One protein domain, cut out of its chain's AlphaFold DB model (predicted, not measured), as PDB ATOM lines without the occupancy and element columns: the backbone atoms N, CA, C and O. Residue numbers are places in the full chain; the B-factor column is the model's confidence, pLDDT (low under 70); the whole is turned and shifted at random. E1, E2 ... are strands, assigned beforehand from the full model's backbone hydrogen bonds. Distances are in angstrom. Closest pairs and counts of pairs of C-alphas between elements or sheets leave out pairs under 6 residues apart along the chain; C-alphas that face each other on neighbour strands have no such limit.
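Overview. This is residues 17 to 100 of the 174 residues of an uncharacterized protein of Clostridium botulinum (UniProt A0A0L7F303). Two twisted sheets sit end to end along the longest axis: a five-stranded wall, E6 E5 E2 E1 E7, and a small curled sheet, E4 E3 E8 E9. Residues 71 to 80 run from E6 at one edge of the wall to E7 at the other, pairing with E4 on the way. The printed part has 84 residues, with strands E1 to E9 in order, no named helix, and the class all strand. The wall is antiparallel, the smaller sheet mixed. The whole is compact, with a radius of gyration of the C-alphas of 12.4 A and spans of 39 by 27 by 20 A.

Arrangement. Start at E2, residues 31 to 36; E1, residues 17 to 21, forms a hairpin with it, with N 20 and O 32 within hydrogen-bond range at 2.9 A. On E2 look also for E5, residues 56 to 61, antiparallel, with N 33 and O 58 at 2.8 A. E6, residues 66 to 70, is an edge strand in a hairpin with E5, N 68 to O 59 being 2.8 A. E7, residues 81 to 84, is the other edge, antiparallel to E1, N 19 to O 83 being 2.8 A. In the second sheet E3, residues 41 to 45, and E4, residues 48 to 52, form a hairpin, N 43 to O 50 being 2.9 A. E8, residues 88 to 90, is parallel to E3, N 42 to O 89 being 2.8 A, and forms a hairpin with E9, residues 97 to 99, N 88 to O 99 being 2.8 A. E2 and E4 are only just apart, their closest C-alphas 8.2 A from each other.

Along the chain. Find C-alpha 17 at (261.365, 175.164, 357.692), where E1 begins its 13.7 A. E2 spans 16.8 A, E5 16.5 A, E3 13.3 A, E4 13.2 A and E6 12.8 A. E9 ends at C-alpha 99, (272.469, 169.866, 356.073).

Size, cuts and confidence. The farthest C-alphas, Asp 64 and Lys 95, are 39.4 A apart. The printed part has no cut and no long link. Confidence is under 70 at residues 23 to 29 and 79.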
ATOM      1  N   ILE A  17     261.117 174.053 358.616       95.00
ATOM      2  CA  ILE A  17     261.365 175.164 357.692       95.00
ATOM      3  C   ILE A  17     262.814 175.137 357.226       95.00
ATOM      4  O   ILE A  17     263.731 175.106 358.048       95.00
ATOM      5  N   SER A  18     263.009 175.260 355.916       94.00
ATOM      6  CA  SER A  18     264.290 175.609 355.312       94.00
ATOM      7  C   SER A  18     264.136 176.790 354.353       94.00
ATOM      8  O   SER A  18     263.146 176.920 353.629       94.00
ATOM      9  N   ILE A  19     265.108 177.699 354.387       92.44
ATOM     10  CA  ILE A  19     265.132 178.933 353.606       92.44
ATOM     11  C   ILE A  19     266.377 178.917 352.740       92.44
ATOM     12  O   ILE A  19     267.498 178.766 353.237       92.44
ATOM     13  N   PHE A  20     266.166 179.127 351.450       90.06
ATOM     14  CA  PHE A  20     267.224 179.198 350.466       90.06
ATOM     15  C   PHE A  20     267.130 180.475 349.634       90.06
ATOM     16  O   PHE A  20     266.035 180.967 349.364       90.06
ATOM     17  N   LYS A  21     268.266 180.982 349.162       86.12
ATOM     18  CA  LYS A  21     268.333 182.106 348.223       86.12
ATOM     19  C   LYS A  21     268.927 181.645 346.917       86.12
ATOM     20  O   LYS A  21     270.096 181.313 346.894       86.12
ATOM     21  N   ASP A  22     268.157 181.730 345.848       76.81
ATOM     22  CA  ASP A  22     268.604 181.351 344.515       76.81
ATOM     23  C   ASP A  22     269.786 182.220 344.061       76.81
ATOM     24  O   ASP A  22     269.670 183.450 343.946       76.81
ATOM     25  N   SER A  23     270.934 181.574 343.851       65.50
ATOM     26  CA  SER A  23     272.167 182.220 343.394       65.50
ATOM     27  C   SER A  23     272.388 182.150 341.879       65.50
ATOM     28  O   SER A  23     273.463 182.554 341.426       65.50
ATOM     29  N   ASP A  24     271.430 181.673 341.070       63.91
ATOM     30  CA  ASP A  24     271.591 181.709 339.611       63.91
ATOM     31  C   ASP A  24     271.780 183.154 339.117       63.91
ATOM     32  O   ASP A  24     270.910 184.010 339.262       63.91
ATOM     33  N   SER A  25     272.924 183.408 338.478       50.81
ATOM     34  CA  SER A  25     273.330 184.697 337.897       50.81
ATOM     35  C   SER A  25     272.322 185.325 336.925       50.81
ATOM     36  O   SER A  25     272.381 186.530 336.673       50.81
ATOM     37  N   SER A  26     271.405 184.524 336.381       56.81
ATOM     38  CA  SER A  26     270.422 184.943 335.383       56.81
ATOM     39  C   SER A  26     269.016 185.180 335.954       56.81
ATOM     40  O   SER A  26     268.202 185.845 335.307       56.81
ATOM     41  N   SER A  27     268.743 184.733 337.188       50.81
ATOM     42  CA  SER A  27     267.461 184.922 337.868       50.81
ATOM     43  C   SER A  27     267.632 185.779 339.127       50.81
ATOM     44  O   SER A  27     268.611 185.733 339.864       50.81
ATOM     45  N   LYS A  28     266.715 186.716 339.322       54.09
ATOM     46  CA  LYS A  28     266.927 187.866 340.196       54.09
ATOM     47  C   LYS A  28     266.749 187.479 341.665       54.09
ATOM     48  O   LYS A  28     265.681 187.720 342.196       54.09
ATOM     49  N   LYS A  29     267.804 187.024 342.350       68.00
ATOM     50  CA  LYS A  29     267.935 187.058 343.828       68.00
ATOM     51  C   LYS A  29     266.753 186.457 344.609       68.00
ATOM     52  O   LYS A  29     266.541 186.875 345.741       68.00
ATOM     53  N   ASP A  30     265.957 185.563 344.031       82.44
ATOM     54  CA  ASP A  30     264.708 185.127 344.656       82.44
ATOM     55  C   ASP A  30     264.990 184.263 345.891       82.44
ATOM     56  O   ASP A  30     266.004 183.571 345.970       82.44
ATOM     57  N   MET A  31     264.093 184.300 346.872       88.38
ATOM     58  CA  MET A  31     264.205 183.474 348.074       88.38
ATOM     59  C   MET A  31     263.071 182.461 348.112       88.38
ATOM     60  O   MET A  31     261.927 182.790 347.804       88.38
ATOM     61  N   TYR A  32     263.394 181.239 348.509       91.56
ATOM     62  CA  TYR A  32     262.460 180.138 348.655       91.56
ATOM     63  C   TYR A  32     262.388 179.709 350.115       91.56
ATOM     64  O   TYR A  32     263.414 179.548 350.772       91.56
ATOM     65  N   ILE A  33     261.171 179.501 350.606       93.69
ATOM     66  CA  ILE A  33     260.900 178.828 351.870       93.69
ATOM     67  C   ILE A  33     260.212 177.514 351.545       93.69
ATOM     68  O   ILE A  33     259.164 177.505 350.897       93.69
ATOM     69  N   PHE A  34     260.798 176.426 352.024       94.62
ATOM     70  CA  PHE A  34     260.198 175.103 352.019       94.62
ATOM     71  C   PHE A  34     259.760 174.811 353.437       94.62
ATOM     72  O   PHE A  34     260.579 174.839 354.359       94.62
ATOM     73  N   SER A  35     258.481 174.524 353.613       96.31
ATOM     74  CA  SER A  35     257.945 174.143 354.910       96.31
ATOM     75  C   SER A  35     257.195 172.824 354.821       96.31
ATOM     76  O   SER A  35     256.491 172.588 353.836       96.31
ATOM     77  N   SER A  36     257.343 171.987 355.842       96.00
ATOM     78  CA  SER A  36     256.660 170.698 355.952       96.00
ATOM     79  C   SER A  36     256.237 170.345 357.377       96.00
ATOM     80  O   SER A  36     256.773 170.874 358.352       96.00
ATOM     81  N   ASP A  37     255.285 169.424 357.498       96.44
ATOM     82  CA  ASP A  37     254.815 168.844 358.764       96.44
ATOM     83  C   ASP A  37     255.709 167.693 359.252       96.44
ATOM     84  O   ASP A  37     255.527 167.159 360.345       96.44
ATOM     85  N   SER A  38     256.706 167.306 358.458       93.75
ATOM     86  CA  SER A  38     257.699 166.279 358.788       93.75
ATOM     87  C   SER A  38     259.108 166.690 358.330       93.75
ATOM     88  O   SER A  38     259.223 167.528 357.431       93.75
ATOM     89  N   PRO A  39     260.187 166.117 358.909       93.94
ATOM     90  CA  PRO A  39     261.564 166.486 358.573       93.94
ATOM     91  C   PRO A  39     261.862 166.417 357.073       93.94
ATOM     92  O   PRO A  39     261.460 165.472 356.390       93.94
ATOM     93  N   GLN A  40     262.586 167.411 356.563       95.00
ATOM     94  CA  GLN A  40     262.921 167.494 355.146       95.00
ATOM     95  C   GLN A  40     264.145 166.645 354.819       95.00
ATOM     96  O   GLN A  40     265.071 166.498 355.621       95.00
ATOM     97  N   TYR A  41     264.169 166.144 353.589       94.00
ATOM     98  CA  TYR A  41     265.322 165.433 353.051       94.00
ATOM     99  C   TYR A  41     265.930 166.226 351.912       94.00
ATOM    100  O   TYR A  41     265.214 166.866 351.141       94.00
ATOM    101  N   VAL A  42     267.247 166.148 351.770       93.06
ATOM    102  CA  VAL A  42     267.977 166.860 350.729       93.06
ATOM    103  C   VAL A  42     268.938 165.937 349.990       93.06
ATOM    104  O   VAL A  42     269.676 165.150 350.583       93.06
ATOM    105  N   GLN A  43     268.943 166.051 348.664       91.56
ATOM    106  CA  GLN A  43     269.939 165.440 347.793       91.56
ATOM    107  C   GLN A  43     270.807 166.517 347.153       91.56
ATOM    108  O   GLN A  43     270.308 167.563 346.744       91.56
ATOM    109  N   ARG A  44     272.101 166.231 347.009       88.44
ATOM    110  CA  ARG A  44     273.047 167.059 346.255       88.44
ATOM    111  C   ARG A  44     273.330 166.401 344.910       88.44
ATOM    112  O   ARG A  44     273.841 165.284 344.884       88.44
ATOM    113  N   VAL A  45     273.023 167.079 343.805       88.31
ATOM    114  CA  VAL A  45     273.336 166.616 342.441       88.31
ATOM    115  C   VAL A  45     273.742 167.816 341.590       88.31
ATOM    116  O   VAL A  45     273.007 168.795 341.527       88.31
ATOM    117  N   ASN A  46     274.897 167.749 340.918       86.75
ATOM    118  CA  ASN A  46     275.378 168.784 339.986       86.75
ATOM    119  C   ASN A  46     275.292 170.220 340.546       86.75
ATOM    120  O   ASN A  46     274.716 171.103 339.914       86.75
ATOM    121  N   TYR A  47     275.848 170.441 341.744       83.75
ATOM    122  CA  TYR A  47     275.841 171.732 342.455       83.75
ATOM    123  C   TYR A  47     274.459 172.249 342.866       83.75
ATOM    124  O   TYR A  47     274.343 173.407 343.270       83.75
ATOM    125  N   LYS A  48     273.426 171.404 342.800       86.75
ATOM    126  CA  LYS A  48     272.062 171.736 343.195       86.75
ATOM    127  C   LYS A  48     271.570 170.864 344.349       86.75
ATOM    128  O   LYS A  48     271.874 169.672 344.414       86.75
ATOM    129  N   TYR A  49     270.795 171.467 345.239       88.75
ATOM    130  CA  TYR A  49     269.943 170.825 346.221       88.75
ATOM    131  C   TYR A  49     268.582 170.477 345.619       88.75
ATOM    132  O   TYR A  49     267.951 171.291 344.940       88.75
ATOM    133  N   TYR A  50     268.125 169.267 345.929       89.75
ATOM    134  CA  TYR A  50     266.770 168.782 345.694       89.75
ATOM    135  C   TYR A  50     266.157 168.457 347.045       89.75
ATOM    136  O   TYR A  50     266.735 167.671 347.794       89.75
ATOM    137  N   ILE A  51     265.021 169.074 347.358       91.75
ATOM    138  CA  ILE A  51     264.361 168.939 348.657       91.75
ATOM    139  C   ILE A  51     263.132 168.048 348.484       91.75
ATOM    140  O   ILE A  51     262.344 168.238 347.559       91.75
ATOM    141  N   LYS A  52     262.982 167.066 349.369       91.31
ATOM    142  CA  LYS A  52     261.832 166.159 349.454       91.31
ATOM    143  C   LYS A  52     261.124 166.386 350.783       91.31
ATOM    144  O   LYS A  52     261.737 166.863 351.737       91.31
ATOM    145  N   ASN A  53     259.870 165.942 350.833       93.06
ATOM    146  CA  ASN A  53     258.986 166.072 351.982       93.06
ATOM    147  C   ASN A  53     258.688 167.546 352.261       93.06
ATOM    148  O   ASN A  53     259.129 168.105 353.254       93.06
ATOM    149  N   VAL A  54     258.031 168.185 351.294       93.56
ATOM    150  CA  VAL A  54     257.675 169.602 351.334       93.56
ATOM    151  C   VAL A  54     256.176 169.710 351.121       93.56
ATOM    152  O   VAL A  54     255.681 169.249 350.093       93.56
ATOM    153  N   ASP A  55     255.491 170.357 352.058       94.31
ATOM    154  CA  ASP A  55     254.042 170.559 352.004       94.31
ATOM    155  C   ASP A  55     253.690 171.918 351.389       94.31
ATOM    156  O   ASP A  55     252.736 172.035 350.620       94.31
ATOM    157  N   ALA A  56     254.513 172.942 351.639       94.50
ATOM    158  CA  ALA A  56     254.347 174.261 351.041       94.50
ATOM    159  C   ALA A  56     255.675 174.866 350.577       94.50
ATOM    160  O   ALA A  56     256.706 174.780 351.251       94.50
ATOM    161  N   ILE A  57     255.618 175.533 349.424       93.50
ATOM    162  CA  ILE A  57     256.741 176.258 348.833       93.50
ATOM    163  C   ILE A  57     256.319 177.707 348.640       93.50
ATOM    164  O   ILE A  57     255.423 178.010 347.847       93.50
ATOM    165  N   HIS A  58     257.015 178.611 349.313       93.00
ATOM    166  CA  HIS A  58     256.842 180.044 349.138       93.00
ATOM    167  C   HIS A  58     258.053 180.618 348.421       93.00
ATOM    168  O   HIS A  58     259.189 180.364 348.806       93.00
ATOM    169  N   LYS A  59     257.813 181.420 347.386       91.25
ATOM    170  CA  LYS A  59     258.841 182.166 346.668       91.25
ATOM    171  C   LYS A  59     258.630 183.658 346.868       91.25
ATOM    172  O   LYS A  59     257.567 184.179 346.524       91.25
ATOM    173  N   TYR A  60     259.658 184.340 347.345       89.69
ATOM    174  CA  TYR A  60     259.709 185.790 347.413       89.69
ATOM    175  C   TYR A  60     260.477 186.363 346.223       89.69
ATOM    176  O   TYR A  60     261.647 186.028 346.021       89.69
ATOM    177  N   SER A  61     259.827 187.256 345.472       86.25
ATOM    178  CA  SER A  61     260.484 188.082 344.454       86.25
ATOM    179  C   SER A  61     261.022 189.355 345.093       86.25
ATOM    180  O   SER A  61     260.247 190.184 345.566       86.25
ATOM    181  N   TYR A  62     262.342 189.566 345.070       80.19
ATOM    182  CA  TYR A  62     262.923 190.816 345.586       80.19
ATOM    183  C   TYR A  62     262.655 192.026 344.689       80.19
ATOM    184  O   TYR A  62     262.731 193.156 345.172       80.19
ATOM    185  N   ASN A  63     262.349 191.817 343.405       82.88
ATOM    186  CA  ASN A  63     261.993 192.927 342.515       82.88
ATOM    187  C   ASN A  63     260.585 193.423 342.811       82.88
ATOM    188  O   ASN A  63     260.377 194.623 342.962       82.88
ATOM    189  N   ASP A  64     259.648 192.483 342.920       84.00
ATOM    190  CA  ASP A  64     258.226 192.795 343.072       84.00
ATOM    191  C   ASP A  64     257.846 192.970 344.546       84.00
ATOM    192  O   ASP A  64     256.796 193.519 344.855       84.00
ATOM    193  N   LYS A  65     258.728 192.535 345.456       85.94
ATOM    194  CA  LYS A  65     258.553 192.527 346.913       85.94
ATOM    195  C   LYS A  65     257.306 191.765 347.361       85.94
ATOM    196  O   LYS A  65     256.620 192.170 348.296       85.94
ATOM    197  N   ILE A  66     257.011 190.662 346.677       88.38
ATOM    198  CA  ILE A  66     255.787 189.879 346.866       88.38
ATOM    199  C   ILE A  66     256.132 188.405 347.072       88.38
ATOM    200  O   ILE A  66     257.009 187.845 346.405       88.38
ATOM    201  N   TRP A  67     255.393 187.781 347.989       91.94
ATOM    202  CA  TRP A  67     255.343 186.336 348.162       91.94
ATOM    203  C   TRP A  67     254.376 185.691 347.179       91.94
ATOM    204  O   TRP A  67     253.283 186.189 346.928       91.94
ATOM    205  N   SER A  68     254.766 184.538 346.654       91.25
ATOM    206  CA  SER A  68     253.920 183.714 345.801       91.25
ATOM    207  C   SER A  68     254.103 182.244 346.143       91.25
ATOM    208  O   SER A  68     255.220 181.798 346.405       91.25
ATOM    209  N   ILE A  69     253.015 181.484 346.123       91.38
ATOM    210  CA  ILE A  69     253.062 180.037 346.336       91.38
ATOM    211  C   ILE A  69     253.590 179.369 345.060       91.38
ATOM    212  O   ILE A  69     253.388 179.854 343.939       91.38
ATOM    213  N   ARG A  70     254.326 178.270 345.216       88.75
ATOM    214  CA  ARG A  70     254.779 177.419 344.116       88.75
ATOM    215  C   ARG A  70     254.197 176.023 344.271       88.75
ATOM    216  O   ARG A  70     254.171 175.467 345.357       88.75
ATOM    217  N   THR A  71     253.759 175.468 343.148       84.25
ATOM    218  CA  THR A  71     253.183 174.119 343.051       84.25
ATOM    219  C   THR A  71     254.192 173.077 342.570       84.25
ATOM    220  O   THR A  71     253.882 171.894 342.533       84.25
ATOM    221  N   TYR A  72     255.395 173.507 342.182       81.19
ATOM    222  CA  TYR A  72     256.462 172.646 341.684       81.19
ATOM    223  C   TYR A  72     257.726 172.865 342.504       81.19
ATOM    224  O   TYR A  72     258.076 174.011 342.796       81.19
ATOM    225  N   LEU A  73     258.414 171.770 342.833       78.94
ATOM    226  CA  LEU A  73     259.692 171.791 343.540       78.94
ATOM    227  C   LEU A  73     260.800 172.339 342.627       78.94
ATOM    228  O   LEU A  73     261.118 171.702 341.619       78.94
ATOM    229  N   PRO A  74     261.408 173.495 342.949       77.31
ATOM    230  CA  PRO A  74     262.591 173.963 342.246       77.31
ATOM    231  C   PRO A  74     263.839 173.196 342.706       77.31
ATOM    232  O   PRO A  74     263.949 172.768 343.854       77.31
ATOM    233  N   SER A  75     264.820 173.083 341.813       79.00
ATOM    234  CA  SER A  75     266.203 172.771 342.186       79.00
ATOM    235  C   SER A  75     266.923 174.067 342.569       79.00
ATOM    236  O   SER A  75     266.821 175.029 341.807       79.00
ATOM    237  N   ILE A  76     267.681 174.089 343.664       81.12
ATOM    238  CA  ILE A  76     268.369 175.299 344.166       81.12
ATOM    239  C   ILE A  76     269.881 175.079 344.199       81.12
ATOM    240  O   ILE A  76     270.294 173.945 344.371       81.12
ATOM    241  N   TYR A  77     270.733 176.096 344.053       79.69
ATOM    242  CA  TYR A  77     272.186 175.897 344.097       79.69
ATOM    243  C   TYR A  77     272.726 175.607 345.508       79.69
ATOM    244  O   TYR A  77     272.137 175.936 346.532       79.69
ATOM    245  N   MET A  78     273.881 174.940 345.586       71.44
ATOM    246  CA  MET A  78     274.424 174.450 346.856       71.44
ATOM    247  C   MET A  78     274.913 175.545 347.825       71.44
ATOM    248  O   MET A  78     275.058 175.287 349.021       71.44
ATOM    249  N   SER A  79     275.167 176.754 347.324       69.00
ATOM    250  CA  SER A  79     275.595 177.931 348.097       69.00
ATOM    251  C   SER A  79     274.454 178.663 348.813       69.00
ATOM    252  O   SER A  79     274.686 179.704 349.421       69.00
ATOM    253  N   ASP A  80     273.233 178.138 348.729       80.44
ATOM    254  CA  ASP A  80     272.032 178.956 348.888       80.44
ATOM    255  C   ASP A  80     271.293 178.720 350.202       80.44
ATOM    256  O   ASP A  80     270.341 179.446 350.469       80.44
ATOM    257  N   LEU A  81     271.685 177.733 351.019       88.12
ATOM    258  CA  LEU A  81     271.042 177.507 352.318       88.12
ATOM    259  C   LEU A  81     271.329 178.695 353.239       88.12
ATOM    260  O   LEU A  81     272.479 178.972 353.573       88.12
ATOM    261  N   MET A  82     270.268 179.352 353.694       87.88
ATOM    262  CA  MET A  82     270.360 180.501 354.595       87.88
ATOM    263  C   MET A  82     269.967 180.130 356.017       87.88
ATOM    264  O   MET A  82     270.554 180.637 356.969       87.88
ATOM    265  N   TYR A  83     268.951 179.281 356.148       91.19
ATOM    266  CA  TYR A  83     268.399 178.881 357.430       91.19
ATOM    267  C   TYR A  83     267.719 177.529 357.328       91.19
ATOM    268  O   TYR A  83     267.015 177.254 356.360       91.19
ATOM    269  N   THR A  84     267.859 176.721 358.366       94.00
ATOM    270  CA  THR A  84     266.923 175.646 358.667       94.00
ATOM    271  C   THR A  84     266.794 175.503 360.175       94.00
ATOM    272  O   THR A  84     267.779 175.607 360.908       94.00
ATOM    273  N   ASN A  85     265.578 175.257 360.651       93.94
ATOM    274  CA  ASN A  85     265.316 175.034 362.071       93.94
ATOM    275  C   ASN A  85     265.493 173.568 362.508       93.94
ATOM    276  O   ASN A  85     265.322 173.263 363.689       93.94
ATOM    277  N   HIS A  86     265.859 172.679 361.586       94.81
ATOM    278  CA  HIS A  86     266.059 171.253 361.820       94.81
ATOM    279  C   HIS A  86     267.215 170.700 360.977       94.81
ATOM    280  O   HIS A  86     267.612 171.300 359.975       94.81
ATOM    281  N   ASP A  87     267.734 169.536 361.371       95.75
ATOM    282  CA  ASP A  87     268.665 168.777 360.538       95.75
ATOM    283  C   ASP A  87     267.916 168.189 359.339       95.75
ATOM    284  O   ASP A  87     266.941 167.455 359.503       95.75
ATOM    285  N   MET A  88     268.388 168.490 358.132       94.56
ATOM    286  CA  MET A  88     267.877 167.884 356.908       94.56
ATOM    287  C   MET A  88     268.686 166.625 356.598       94.56
ATOM    288  O   MET A  88     269.918 166.663 356.470       94.56
ATOM    289  N   LEU A  89     267.986 165.506 356.454       94.25
ATOM    290  CA  LEU A  89     268.592 164.193 356.240       94.25
ATOM    291  C   LEU A  89     268.892 163.965 354.754       94.25
ATOM    292  O   LEU A  89     268.320 164.613 353.876       94.25
ATOM    293  N   ASN A  90     269.812 163.059 354.442       93.06
ATOM    294  CA  ASN A  90     270.121 162.708 353.065       93.06
ATOM    295  C   ASN A  90     268.920 161.994 352.428       93.06
ATOM    296  O   ASN A  90     268.348 161.070 352.995       93.06
ATOM    297  N   TYR A  91     268.556 162.419 351.222       88.00
ATOM    298  CA  TYR A  91     267.452 161.849 350.452       88.00
ATOM    299  C   TYR A  91     267.584 160.343 350.164       88.00
ATOM    300  O   TYR A  91     266.581 159.636 350.172       88.00
ATOM    301  N   ASN A  92     268.797 159.856 349.877       88.88
ATOM    302  CA  ASN A  92     269.036 158.439 349.561       88.88
ATOM    303  C   ASN A  92     269.363 157.606 350.805       88.88
ATOM    304  O   ASN A  92     269.258 156.383 350.774       88.88
ATOM    305  N   ASP A  93     269.807 158.270 351.867       87.56
ATOM    306  CA  ASP A  93     270.219 157.661 353.124       87.56
ATOM    307  C   ASP A  93     269.618 158.463 354.278       87.56
ATOM    308  O   ASP A  93     270.258 159.318 354.887       87.56
ATOM    309  N   GLU A  94     268.350 158.174 354.563       86.38
ATOM    310  CA  GLU A  94     267.473 158.885 355.502       86.38
ATOM    311  C   GLU A  94     267.954 158.881 356.970       86.38
ATOM    312  O   GLU A  94     267.199 159.222 357.874       86.38
ATOM    313  N   LYS A  95     269.197 158.475 357.242       86.19
ATOM    314  CA  LYS A  95     269.827 158.456 358.565       86.19
ATOM    315  C   LYS A  95     271.007 159.415 358.686       86.19
ATOM    316  O   LYS A  95     271.418 159.715 359.804       86.19
ATOM    317  N   THR A  96     271.570 159.884 357.573       92.44
ATOM    318  CA  THR A  96     272.725 160.785 357.595       92.44
ATOM    319  C   THR A  96     272.290 162.235 357.448       92.44
ATOM    320  O   THR A  96     271.496 162.576 356.577       92.44
ATOM    321  N   VAL A  97     272.814 163.115 358.303       93.69
ATOM    322  CA  VAL A  97     272.557 164.557 358.201       93.69
ATOM    323  C   VAL A  97     273.310 165.107 356.993       93.69
ATOM    324  O   VAL A  97     274.534 165.021 356.915       93.69
ATOM    325  N   ALA A  98     272.572 165.677 356.042       93.25
ATOM    326  CA  ALA A  98     273.129 166.272 354.833       93.25
ATOM    327  C   ALA A  98     273.258 167.798 354.939       93.25
ATOM    328  O   ALA A  98     274.178 168.373 354.350       93.25
ATOM    329  N   LEU A  99     272.362 168.459 355.678       92.50
ATOM    330  CA  LEU A  99     272.469 169.866 356.073       92.50
ATOM    331  C   LEU A  99     272.068 169.980 357.542       92.50
ATOM    332  O   LEU A  99     270.976 169.563 357.914       92.50
ATOM    333  N   SER A 100     272.953 170.521 358.374       94.12
ATOM    334  CA  SER A 100     272.677 170.678 359.802       94.12
ATOM    335  C   SER A 100     271.757 171.865 360.070       94.12
ATOM    336  O   SER A 100     271.791 172.860 359.340       94.12
TER     337      SER A 100